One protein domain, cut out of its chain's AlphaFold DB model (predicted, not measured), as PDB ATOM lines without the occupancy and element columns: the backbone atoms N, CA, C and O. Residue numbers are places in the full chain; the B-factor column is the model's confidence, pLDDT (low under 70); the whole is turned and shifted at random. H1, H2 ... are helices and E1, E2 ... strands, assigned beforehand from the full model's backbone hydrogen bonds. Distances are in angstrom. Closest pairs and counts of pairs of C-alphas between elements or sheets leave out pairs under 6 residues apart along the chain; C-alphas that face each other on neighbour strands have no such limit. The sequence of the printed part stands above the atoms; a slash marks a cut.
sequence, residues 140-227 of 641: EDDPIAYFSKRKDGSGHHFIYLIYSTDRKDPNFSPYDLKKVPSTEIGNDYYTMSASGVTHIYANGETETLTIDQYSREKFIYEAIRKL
ATOM      1  N   GLU A 140     386.947 248.629 238.855       66.56
ATOM      2  CA  GLU A 140     386.703 247.172 238.885       66.56
ATOM      3  C   GLU A 140     385.406 246.770 239.610       66.56
ATOM      4  O   GLU A 140     384.797 245.758 239.273       66.56
ATOM      5  N   ASP A 141     384.953 247.574 240.578       73.88
ATOM      6  CA  ASP A 141     383.719 247.317 241.327       73.88
ATOM      7  C   ASP A 141     382.452 247.478 240.445       73.88
ATOM      8  O   ASP A 141     382.385 248.323 239.539       73.88
ATOM      9  N   ASP A 142     381.397 246.702 240.751       78.25
ATOM     10  CA  ASP A 142     380.050 246.898 240.182       78.25
ATOM     11  C   ASP A 142     379.581 248.334 240.503       78.25
ATOM     12  O   ASP A 142     379.687 248.743 241.665       78.25
ATOM     13  N   PRO A 143     379.072 249.111 239.523       77.00
ATOM     14  CA  PRO A 143     378.438 250.410 239.745       77.00
ATOM     15  C   PRO A 143     377.621 250.524 241.039       77.00
ATOM     16  O   PRO A 143     377.793 251.478 241.797       77.00
ATOM     17  N   ILE A 144     376.782 249.527 241.333       80.00
ATOM     18  CA  ILE A 144     375.909 249.538 242.516       80.00
ATOM     19  C   ILE A 144     376.740 249.428 243.803       80.00
ATOM     20  O   ILE A 144     376.507 250.158 244.769       80.00
ATOM     21  N   ALA A 145     377.740 248.545 243.819       78.75
ATOM     22  CA  ALA A 145     378.631 248.360 244.962       78.75
ATOM     23  C   ALA A 145     379.542 249.578 245.178       78.75
ATOM     24  O   ALA A 145     379.783 249.968 246.320       78.75
ATOM     25  N   TYR A 146     380.001 250.210 244.097       80.62
ATOM     26  CA  TYR A 146     380.831 251.412 244.138       80.62
ATOM     27  C   TYR A 146     380.112 252.582 244.822       80.62
ATOM     28  O   TYR A 146     380.644 253.163 245.769       80.62
ATOM     29  N   PHE A 147     378.876 252.879 244.407       79.75
ATOM     30  CA  PHE A 147     378.078 253.951 245.008       79.75
ATOM     31  C   PHE A 147     377.556 253.608 246.408       79.75
ATOM     32  O   PHE A 147     377.406 254.500 247.240       79.75
ATOM     33  N   SER A 148     377.348 252.324 246.713       77.50
ATOM     34  CA  SER A 148     376.973 251.881 248.062       77.50
ATOM     35  C   SER A 148     378.124 252.016 249.074       77.50
ATOM     36  O   SER A 148     377.890 252.414 250.214       77.50
ATOM     37  N   LYS A 149     379.376 251.756 248.660       77.44
ATOM     38  CA  LYS A 149     380.577 251.932 249.504       77.44
ATOM     39  C   LYS A 149     380.939 253.406 249.734       77.44
ATOM     40  O   LYS A 149     381.542 253.723 250.751       77.44
ATOM     41  N   ARG A 150     380.601 254.298 248.795       72.69
ATOM     42  CA  ARG A 150     381.015 255.718 248.776       72.69
ATOM     43  C   ARG A 150     379.837 256.677 248.986       72.69
ATOM     44  O   ARG A 150     379.692 257.663 248.265       72.69
ATOM     45  N   LYS A 151     378.998 256.408 249.995       66.62
ATOM     46  CA  LYS A 151     377.868 257.288 250.366       66.62
ATOM     47  C   LYS A 151     378.305 258.671 250.874       66.62
ATOM     48  O   LYS A 151     377.493 259.589 250.877       66.62
ATOM     49  N   ASP A 152     379.585 258.836 251.209       63.34
ATOM     50  CA  ASP A 152     380.173 260.076 251.737       63.34
ATOM     51  C   ASP A 152     380.470 261.140 250.655       63.34
ATOM     52  O   ASP A 152     381.078 262.168 250.945       63.34
ATOM     53  N   GLY A 153     380.083 260.904 249.393       62.41
ATOM     54  CA  GLY A 153     380.316 261.833 248.276       62.41
ATOM     55  C   GLY A 153     381.753 261.833 247.737       62.41
ATOM     56  O   GLY A 153     382.118 262.683 246.929       62.41
ATOM     57  N   SER A 154     382.584 260.877 248.162       62.66
ATOM     58  CA  SER A 154     383.982 260.753 247.751       62.66
ATOM     59  C   SER A 154     384.134 259.961 246.439       62.66
ATOM     60  O   SER A 154     384.187 258.728 246.414       62.66
ATOM     61  N   GLY A 155     384.251 260.673 245.315       72.94
ATOM     62  CA  GLY A 155     384.464 260.100 243.979       72.94
ATOM     63  C   GLY A 155     383.541 260.710 242.923       72.94
ATOM     64  O   GLY A 155     383.196 261.887 242.993       72.94
ATOM     65  N   HIS A 156     383.147 259.905 241.934       76.19
ATOM     66  CA  HIS A 156     382.140 260.280 240.934       76.19
ATOM     67  C   HIS A 156     380.813 260.632 241.605       76.19
ATOM     68  O   HIS A 156     380.334 259.871 242.441       76.19
ATOM     69  N   HIS A 157     380.206 261.757 241.221       76.44
ATOM     70  CA  HIS A 157     378.889 262.161 241.731       76.44
ATOM     71  C   HIS A 157     377.768 261.341 241.077       76.44
ATOM     72  O   HIS A 157     376.810 260.943 241.739       76.44
ATOM     73  N   PHE A 158     377.913 261.062 239.781       81.38
ATOM     74  CA  PHE A 158     377.059 260.167 239.011       81.38
ATOM     75  C   PHE A 158     377.842 259.580 237.826       81.38
ATOM     76  O   PHE A 158     378.905 260.089 237.473       81.38
ATOM     77  N   ILE A 159     377.321 258.513 237.223       85.94
ATOM     78  CA  ILE A 159     377.833 257.909 235.982       85.94
ATOM     79  C   ILE A 159     376.699 257.704 234.976       85.94
ATOM     80  O   ILE A 159     375.550 257.517 235.385       85.94
ATOM     81  N   TYR A 160     377.031 257.662 233.685       86.31
ATOM     82  CA  TYR A 160     376.104 257.304 232.612       86.31
ATOM     83  C   TYR A 160     376.158 255.805 232.285       86.31
ATOM     84  O   TYR A 160     377.214 255.162 232.323       86.31
ATOM     85  N   LEU A 161     374.992 255.240 231.981       86.00
ATOM     86  CA  LEU A 161     374.766 253.812 231.789       86.00
ATOM     87  C   LEU A 161     373.792 253.570 230.620       86.00
ATOM     88  O   LEU A 161     372.777 254.250 230.499       86.00
ATOM     89  N   ILE A 162     374.063 252.568 229.784       87.12
ATOM     90  CA  ILE A 162     373.193 252.128 228.670       87.12
ATOM     91  C   ILE A 162     372.957 250.617 228.796       87.12
ATOM     92  O   ILE A 162     373.741 249.931 229.450       87.12
ATOM     93  N   TYR A 163     371.895 250.064 228.203       85.94
ATOM     94  CA  TYR A 163     371.713 248.608 228.154       85.94
ATOM     95  C   TYR A 163     372.925 247.896 227.544       85.94
ATOM     96  O   TYR A 163     373.488 248.336 226.542       85.94
ATOM     97  N   SER A 164     373.303 246.760 228.131       81.19
ATOM     98  CA  SER A 164     374.449 245.973 227.669       81.19
ATOM     99  C   SER A 164     374.195 245.218 226.358       81.19
ATOM    100  O   SER A 164     375.155 244.856 225.681       81.19
ATOM    101  N   THR A 165     372.935 244.929 226.029       80.25
ATOM    102  CA  THR A 165     372.508 244.138 224.860       80.25
ATOM    103  C   THR A 165     371.263 244.750 224.233       80.25
ATOM    104  O   THR A 165     370.518 245.457 224.917       80.25
ATOM    105  N   ASP A 166     370.986 244.426 222.972       80.12
ATOM    106  CA  ASP A 166     369.804 244.933 222.283       80.12
ATOM    107  C   ASP A 166     368.514 244.382 222.898       80.12
ATOM    108  O   ASP A 166     368.402 243.206 223.242       80.12
ATOM    109  N   ARG A 167     367.470 245.221 222.948       77.38
ATOM    110  CA  ARG A 167     366.133 244.845 223.457       77.38
ATOM    111  C   ARG A 167     365.493 243.666 222.703       77.38
ATOM    112  O   ARG A 167     364.519 243.093 223.182       77.38
ATOM    113  N   LYS A 168     365.988 243.340 221.505       75.75
ATOM    114  CA  LYS A 168     365.481 242.251 220.652       75.75
ATOM    115  C   LYS A 168     366.138 240.900 220.945       75.75
ATOM    116  O   LYS A 168     365.643 239.886 220.452       75.75
ATOM    117  N   ASP A 169     367.211 240.870 221.733       79.38
ATOM    118  CA  ASP A 169     367.929 239.633 222.018       79.38
ATOM    119  C   ASP A 169     367.174 238.751 223.028       79.38
ATOM    120  O   ASP A 169     366.712 239.243 224.060       79.38
ATOM    121  N   PRO A 170     367.097 237.420 222.821       72.06
ATOM    122  CA  PRO A 170     366.434 236.505 223.760       72.06
ATOM    123  C   PRO A 170     367.063 236.483 225.160       72.06
ATOM    124  O   PRO A 170     366.414 236.100 226.135       72.06
ATOM    125  N   ASN A 171     368.337 236.879 225.252       75.75
ATOM    126  CA  ASN A 171     369.089 236.930 226.498       75.75
ATOM    127  C   ASN A 171     369.094 238.308 227.171       75.75
ATOM    128  O   ASN A 171     369.721 238.437 228.226       75.75
ATOM    129  N   PHE A 172     368.377 239.281 226.606       83.75
ATOM    130  CA  PHE A 172     368.278 240.639 227.121       83.75
ATOM    131  C   PHE A 172     367.825 240.675 228.587       83.75
ATOM    132  O   PHE A 172     366.871 240.002 228.989       83.75
ATOM    133  N   SER A 173     368.520 241.486 229.380       82.56
ATOM    134  CA  SER A 173     368.208 241.786 230.774       82.56
ATOM    135  C   SER A 173     368.062 243.305 230.926       82.56
ATOM    136  O   SER A 173     369.020 244.024 230.645       82.56
ATOM    137  N   PRO A 174     366.911 243.821 231.392       83.62
ATOM    138  CA  PRO A 174     366.717 245.256 231.618       83.62
ATOM    139  C   PRO A 174     367.641 245.866 232.683       83.62
ATOM    140  O   PRO A 174     367.788 247.083 232.728       83.62
ATOM    141  N   TYR A 175     368.242 245.042 233.549       84.44
ATOM    142  CA  TYR A 175     369.109 245.487 234.646       84.44
ATOM    143  C   TYR A 175     370.609 245.302 234.350       84.44
ATOM    144  O   TYR A 175     371.449 245.653 235.183       84.44
ATOM    145  N   ASP A 176     370.955 244.772 233.170       84.56
ATOM    146  CA  ASP A 176     372.344 244.634 232.727       84.56
ATOM    147  C   ASP A 176     372.746 245.916 231.994       84.56
ATOM    148  O   ASP A 176     372.480 246.095 230.800       84.56
ATOM    149  N   LEU A 177     373.358 246.837 232.738       85.69
ATOM    150  CA  LEU A 177     373.770 248.149 232.250       85.69
ATOM    151  C   LEU A 177     375.296 248.240 232.097       85.69
ATOM    152  O   LEU A 177     376.050 247.784 232.955       85.69
ATOM    153  N   LYS A 178     375.751 248.872 231.015       85.50
ATOM    154  CA  LYS A 178     377.156 249.134 230.694       85.50
ATOM    155  C   LYS A 178     377.490 250.608 230.937       85.50
ATOM    156  O   LYS A 178     376.711 251.476 230.556       85.50
ATOM    157  N   LYS A 179     378.654 250.877 231.541       85.06
ATOM    158  CA  LYS A 179     379.211 252.227 231.774       85.06
ATOM    159  C   LYS A 179     379.639 252.856 230.448       85.06
ATOM    160  O   LYS A 179     380.325 252.196 229.665       85.06
ATOM    161  N   VAL A 180     379.247 254.102 230.212       82.56
ATOM    162  CA  VAL A 180     379.486 254.816 228.950       82.56
ATOM    163  C   VAL A 180     379.883 256.269 229.268       82.56
ATOM    164  O   VAL A 180     379.348 256.815 230.232       82.56
ATOM    165  N   PRO A 181     380.838 256.886 228.542       81.94
ATOM    166  CA  PRO A 181     381.172 258.304 228.709       81.94
ATOM    167  C   PRO A 181     380.050 259.218 228.195       81.94
ATOM    168  O   PRO A 181     379.211 258.801 227.395       81.94
ATOM    169  N   SER A 182     380.069 260.489 228.595       74.19
ATOM    170  CA  SER A 182     379.011 261.459 228.275       74.19
ATOM    171  C   SER A 182     378.761 261.660 226.766       74.19
ATOM    172  O   SER A 182     377.655 261.988 226.340       74.19
ATOM    173  N   THR A 183     379.756 261.408 225.912       74.69
ATOM    174  CA  THR A 183     379.638 261.589 224.453       74.69
ATOM    175  C   THR A 183     378.940 260.452 223.713       74.69
ATOM    176  O   THR A 183     378.474 260.647 222.592       74.69
ATOM    177  N   GLU A 184     378.828 259.274 224.324       73.19
ATOM    178  CA  GLU A 184     378.220 258.079 223.722       73.19
ATOM    179  C   GLU A 184     376.772 257.854 224.201       73.19
ATOM    180  O   GLU A 184     376.207 256.770 224.039       73.19
ATOM    181  N   ILE A 185     376.151 258.881 224.788       74.62
ATOM    182  CA  ILE A 185     374.771 258.830 225.270       74.62
ATOM    183  C   ILE A 185     373.795 258.721 224.084       74.62
ATOM    184  O   ILE A 185     373.787 259.553 223.177       74.62
ATOM    185  N   GLY A 186     372.950 257.686 224.105       74.56
ATOM    186  CA  GLY A 186     371.808 257.543 223.198       74.56
ATOM    187  C   GLY A 186     370.548 258.246 223.717       74.56
ATOM    188  O   GLY A 186     370.547 258.852 224.781       74.56
ATOM    189  N   ASN A 187     369.434 258.123 222.988       76.81
ATOM    190  CA  ASN A 187     368.165 258.752 223.388       76.81
ATOM    191  C   ASN A 187     367.540 258.135 224.660       76.81
ATOM    192  O   ASN A 187     366.813 258.830 225.357       76.81
ATOM    193  N   ASP A 188     367.826 256.860 224.955       82.62
ATOM    194  CA  ASP A 188     367.435 256.157 226.189       82.62
ATOM    195  C   ASP A 188     368.710 255.853 226.996       82.62
ATOM    196  O   ASP A 188     369.559 255.083 226.533       82.62
ATOM    197  N   TYR A 189     368.854 256.422 228.193       85.56
ATOM    198  CA  TYR A 189     370.017 256.176 229.051       85.56
ATOM    199  C   TYR A 189     369.675 256.259 230.539       85.56
ATOM    200  O   TYR A 189     368.644 256.785 230.953       85.56
ATOM    201  N   TYR A 190     370.565 255.717 231.360       87.50
ATOM    202  CA  TYR A 190     370.466 255.720 232.810       87.50
ATOM    203  C   TYR A 190     371.575 256.587 233.399       87.50
ATOM    204  O   TYR A 190     372.708 256.569 232.917       87.50
ATOM    205  N   THR A 191     371.280 257.300 234.481       87.56
ATOM    206  CA  THR A 191     372.312 257.874 235.349       87.56
ATOM    207  C   THR A 191     372.247 257.218 236.717       87.56
ATOM    208  O   THR A 191     371.166 256.994 237.257       87.56
ATOM    209  N   MET A 192     373.399 256.863 237.277       86.44
ATOM    210  CA  MET A 192     373.489 256.238 238.596       86.44
ATOM    211  C   MET A 192     374.339 257.105 239.511       86.44
ATOM    212  O   MET A 192     375.454 257.470 239.150       86.44
ATOM    213  N   SER A 193     373.805 257.425 240.684       84.81
ATOM    214  CA  SER A 193     374.450 258.206 241.737       84.81
ATOM    215  C   SER A 193     374.326 257.494 243.088       84.81
ATOM    216  O   SER A 193     373.647 256.473 243.217       84.81
ATOM    217  N   ALA A 194     374.943 258.060 244.128       78.44
ATOM    218  CA  ALA A 194     374.816 257.552 245.496       78.44
ATOM    219  C   ALA A 194     373.370 257.594 246.037       78.44
ATOM    220  O   ALA A 194     373.027 256.810 246.921       78.44
ATOM    221  N   SER A 195     372.519 258.488 245.514       78.94
ATOM    222  CA  SER A 195     371.118 258.612 245.934       78.94
ATOM    223  C   SER A 195     370.174 257.684 245.164       78.94
ATOM    224  O   SER A 195     369.154 257.259 245.715       78.94
ATOM    225  N   GLY A 196     370.501 257.320 243.923       84.75
ATOM    226  CA  GLY A 196     369.644 256.451 243.127       84.75
ATOM    227  C   GLY A 196     370.039 256.303 241.665       84.75
ATOM    228  O   GLY A 196     371.026 256.860 241.190       84.75
ATOM    229  N   VAL A 197     369.230 255.528 240.950       87.50
ATOM    230  CA  VAL A 197     369.303 255.328 239.504       87.50
ATOM    231  C   VAL A 197     368.153 256.087 238.864       87.50
ATOM    232  O   VAL A 197     366.999 255.887 239.239       87.50
ATOM    233  N   THR A 198     368.450 256.947 237.896       89.38
ATOM    234  CA  THR A 198     367.435 257.649 237.114       89.38
ATOM    235  C   THR A 198     367.458 257.155 235.676       89.38
ATOM    236  O   THR A 198     368.510 257.126 235.039       89.38
ATOM    237  N   HIS A 199     366.312 256.699 235.182       88.12
ATOM    238  CA  HIS A 199     366.116 256.314 233.793       88.12
ATOM    239  C   HIS A 199     365.550 257.503 233.033       88.12
ATOM    240  O   HIS A 199     364.521 258.046 233.432       88.12
ATOM    241  N   ILE A 200     366.223 257.897 231.958       87.12
ATOM    242  CA  ILE A 200     365.814 258.983 231.081       87.12
ATOM    243  C   ILE A 200     365.361 258.348 229.771       87.12
ATOM    244  O   ILE A 200     366.160 257.760 229.041       87.12
ATOM    245  N   TYR A 201     364.059 258.437 229.519       85.38
ATOM    246  CA  TYR A 201     363.421 257.912 228.320       85.38
ATOM    247  C   TYR A 201     363.592 258.882 227.139       85.38
ATOM    248  O   TYR A 201     363.678 260.099 227.314       85.38
ATOM    249  N   ALA A 202     363.519 258.364 225.914       81.19
ATOM    250  CA  ALA A 202     363.637 259.127 224.671       81.19
ATOM    251  C   ALA A 202     362.533 260.180 224.479       81.19
ATOM    252  O   ALA A 202     362.688 261.100 223.678       81.19
ATOM    253  N   ASN A 203     361.413 260.051 225.196       80.06
ATOM    254  CA  ASN A 203     360.330 261.038 225.238       80.06
ATOM    255  C   ASN A 203     360.589 262.179 226.249       80.06
ATOM    256  O   ASN A 203     359.786 263.108 226.322       80.06
ATOM    257  N   GLY A 204     361.694 262.125 227.002       74.62
ATOM    258  CA  GLY A 204     362.078 263.104 228.019       74.62
ATOM    259  C   GLY A 204     361.490 262.853 229.410       74.62
ATOM    260  O   GLY A 204     361.722 263.659 230.311       74.62
ATOM    261  N   GLU A 205     360.739 261.768 229.613       84.44
ATOM    262  CA  GLU A 205     360.274 261.371 230.944       84.44
ATOM    263  C   GLU A 205     361.432 260.786 231.760       84.44
ATOM    264  O   GLU A 205     362.335 260.140 231.220       84.44
ATOM    265  N   THR A 206     361.413 261.013 233.074       86.38
ATOM    266  CA  THR A 206     362.455 260.519 233.979       86.38
ATOM    267  C   THR A 206     361.848 259.753 235.140       86.38
ATOM    268  O   THR A 206     361.040 260.304 235.888       86.38
ATOM    269  N   GLU A 207     362.282 258.515 235.334       86.44
ATOM    270  CA  GLU A 207     361.919 257.702 236.494       86.44
ATOM    271  C   GLU A 207     363.126 257.553 237.408       86.44
ATOM    272  O   GLU A 207     364.204 257.168 236.962       86.44
ATOM    273  N   THR A 208     362.960 257.863 238.692       87.62
ATOM    274  CA  THR A 208     364.036 257.778 239.679       87.62
ATOM    275  C   THR A 208     363.733 256.675 240.686       87.62
ATOM    276  O   THR A 208     362.645 256.598 241.255       87.62
ATOM    277  N   LEU A 209     364.702 255.788 240.894       86.94
ATOM    278  CA  LEU A 209     364.636 254.694 241.854       86.94
ATOM    279  C   LEU A 209     365.795 254.825 242.829       86.94
ATOM    280  O   LEU A 209     366.915 255.155 242.443       86.94
ATOM    281  N   THR A 210     365.551 254.537 244.104       88.38
ATOM    282  CA  THR A 210     366.646 254.472 245.080       88.38
ATOM    283  C   THR A 210     367.586 253.319 244.734       88.38
ATOM    284  O   THR A 210     367.162 252.304 244.173       88.38
ATOM    285  N   ILE A 211     368.869 253.453 245.077       84.50
ATOM    286  CA  ILE A 211     369.870 252.422 244.771       84.50
ATOM    287  C   ILE A 211     369.513 251.072 245.419       84.50
ATOM    288  O   ILE A 211     369.655 250.017 244.797       84.50
ATOM    289  N   ASP A 212     368.942 251.111 246.627       84.69
ATOM    290  CA  ASP A 212     368.490 249.930 247.360       84.69
ATOM    291  C   ASP A 212     367.298 249.261 246.657       84.69
ATOM    292  O   ASP A 212     367.292 248.042 246.469       84.69
ATOM    293  N   GLN A 213     366.314 250.041 246.193       87.25
ATOM    294  CA  GLN A 213     365.176 249.510 245.441       87.25
ATOM    295  C   GLN A 213     365.605 248.926 244.092       87.25
ATOM    296  O   GLN A 213     365.197 247.813 243.760       87.25
ATOM    297  N   TYR A 214     366.479 249.616 243.357       87.44
ATOM    298  CA  TYR A 214     367.012 249.133 242.085       87.44
ATOM    299  C   TYR A 214     367.760 247.800 242.255       87.44
ATOM    300  O   TYR A 214     367.546 246.861 241.488       87.44
ATOM    301  N   SER A 215     368.575 247.669 243.310       85.81
ATOM    302  CA  SER A 215     369.275 246.416 243.626       85.81
ATOM    303  C   SER A 215     368.310 245.268 243.956       85.81
ATOM    304  O   SER A 215     368.489 244.140 243.490       85.81
ATOM    305  N   ARG A 216     367.238 245.563 244.705       88.88
ATOM    306  CA  ARG A 216     366.200 244.592 245.058       88.88
ATOM    307  C   ARG A 216     365.429 244.130 243.826       88.88
ATOM    308  O   ARG A 216     365.191 242.933 243.678       88.88
ATOM    309  N   GLU A 217     365.041 245.050 242.953       89.75
ATOM    310  CA  GLU A 217     364.330 244.730 241.716       89.75
ATOM    311  C   GLU A 217     365.200 243.921 240.748       89.75
ATOM    312  O   GLU A 217     364.734 242.900 240.237       89.75
ATOM    313  N   LYS A 218     366.480 244.289 240.588       88.19
ATOM    314  CA  LYS A 218     367.468 243.505 239.830       88.19
ATOM    315  C   LYS A 218     367.556 242.069 240.353       88.19
ATOM    316  O   LYS A 218     367.430 241.119 239.581       88.19
ATOM    317  N   PHE A 219     367.688 241.898 241.670       87.94
ATOM    318  CA  PHE A 219     367.739 240.574 242.291       87.94
ATOM    319  C   PHE A 219     366.454 239.764 242.058       87.94
ATOM    320  O   PHE A 219     366.513 238.587 241.697       87.94
ATOM    321  N   ILE A 220     365.280 240.385 242.230       91.06
ATOM    322  CA  ILE A 220     363.984 239.734 241.987       91.06
ATOM    323  C   ILE A 220     363.867 239.306 240.519       91.06
ATOM    324  O   ILE A 220     363.450 238.180 240.244       91.06
ATOM    325  N   TYR A 221     364.261 240.163 239.579       89.00
ATOM    326  CA  TYR A 221     364.237 239.863 238.150       89.00
ATOM    327  C   TYR A 221     365.129 238.662 237.802       89.00
ATOM    328  O   TYR A 221     364.676 237.718 237.147       89.00
ATOM    329  N   GLU A 222     366.369 238.640 238.296       86.88
ATOM    330  CA  GLU A 222     367.279 237.508 238.103       86.88
ATOM    331  C   GLU A 222     366.732 236.211 238.718       86.88
ATOM    332  O   GLU A 222     366.824 235.141 238.109       86.88
ATOM    333  N   ALA A 223     366.127 236.291 239.909       88.75
ATOM    334  CA  ALA A 223     365.502 235.148 240.566       88.75
ATOM    335  C   ALA A 223     364.322 234.596 239.746       88.75
ATOM    336  O   ALA A 223     364.226 233.382 239.551       88.75
ATOM    337  N   ILE A 224     363.467 235.472 239.203       88.44
ATOM    338  CA  ILE A 224     362.348 235.091 238.330       88.44
ATOM    339  C   ILE A 224     362.868 234.430 237.048       88.44
ATOM    340  O   ILE A 224     362.358 233.379 236.654       88.44
ATOM    341  N   ARG A 225     363.912 234.982 236.418       85.25
ATOM    342  CA  ARG A 225     364.507 234.422 235.191       85.25
ATOM    343  C   ARG A 225     365.093 233.020 235.408       85.25
ATOM    344  O   ARG A 225     365.008 232.182 234.511       85.25
ATOM    345  N   LYS A 226     365.627 232.738 236.603       85.38
ATOM    346  CA  LYS A 226     366.150 231.415 237.002       85.38
ATOM    347  C   LYS A 226     365.060 230.372 237.274       85.38
ATOM    348  O   LYS A 226     365.365 229.178 237.321       85.38
ATOM    349  N   LEU A 227     363.792 230.766 237.437       88.50
ATOM    350  CA  LEU A 227     362.703 229.803 237.601       88.50
ATOM    351  C   LEU A 227     362.600 228.905 236.363       88.50
ATOM    352  O   LEU A 227     362.607 229.376 235.224       88.50
TER     353      LEU A 227
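Overview. This is residues 140 to 227 of the 641 residues of an uncharacterized protein of Trichomonas vaginalis (UniProt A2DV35). The model is a strongly twisted sheet of five antiparallel strands with two helices over one face: H1 runs along E3, while H2 starts straight after E5, at the end of the strand, and stands up from the sheet, its later turns reaching away from the strands. The opposite face has no named helix, and a long loop, residues 164 to 176, joins the hairpin strands E1 and E2. The printed part has 88 residues, in the order H1, E1, E2, E3, E4, E5, H2, with the sheet running E2, E1, E3, E4, E5. The class is mixed, helices and strands; the whole is compact, with a radius of gyration of the C-alphas of 13.3 A and spans of 38 by 30 by 26 A.

Arrangement. Inner strands E1, residues 158 to 163, and E3, residues 189 to 193, are antiparallel at 145 degrees; N 161 and O 190 are within hydrogen-bond range at 2.8 A. Edge strand E2, residues 177 to 180, forms a hairpin with E1, antiparallel at 122 degrees, with N 178 and O 162 2.8 A apart. E4, residues 196 to 200, and edge strand E5, residues 206 to 210, complete a meander with E3, each strand the antiparallel neighbour of the one before. E3 and E4 form a hairpin with N 191 and O 198 2.8 A apart, and E4 and E5 another with N 197 and O 209 2.8 A apart. H1, residues 143 to 149, and H2, residues 211 to 226, are on the same face of the sheet, giving two layers, helices on one face of a sheet. H1 has a height over the sheet of 9.4 A, lies over E3 and runs along the strands, at 6 degrees to E3 on the local plane; the closest C-alphas are those of Phe 147 and Ser 193, 6.5 A apart. H2 lies over E5, and its line rises 72 degrees from the local plane. H1 and H2 only just touch, with 3 pairs of C-alphas within 8 A, H2 with residues 211 to 215 alone; the closest C-alphas are those of Ile 144 and Ile 211, 7.1 A apart. They run opposite ways at a steep tilt of 47 degrees. In H1 and H2 every O i to N i+4 pair is within hydrogen-bond range.

Along the chain. H1 begins at C-alpha 143, (378.438, 250.410, 239.745), and spans 10.1 A. E1 spans 16.7 A, E2 9.4 A, E3 13.6 A, E4 12.9 A and E5 13.3 A. H2 spans 22.7 A and ends at C-alpha 226, (366.150, 231.415, 237.002).

Size, cuts and confidence. The C-alphas farthest apart are those of Asp 152 and Pro 170, 39.1 A. The printed part has no cut. The link from E1 to E2, 13 residues, is long. Mean pLDDT of the printed part is 81.6; residue 140 and residues 151 to 154 are under 70.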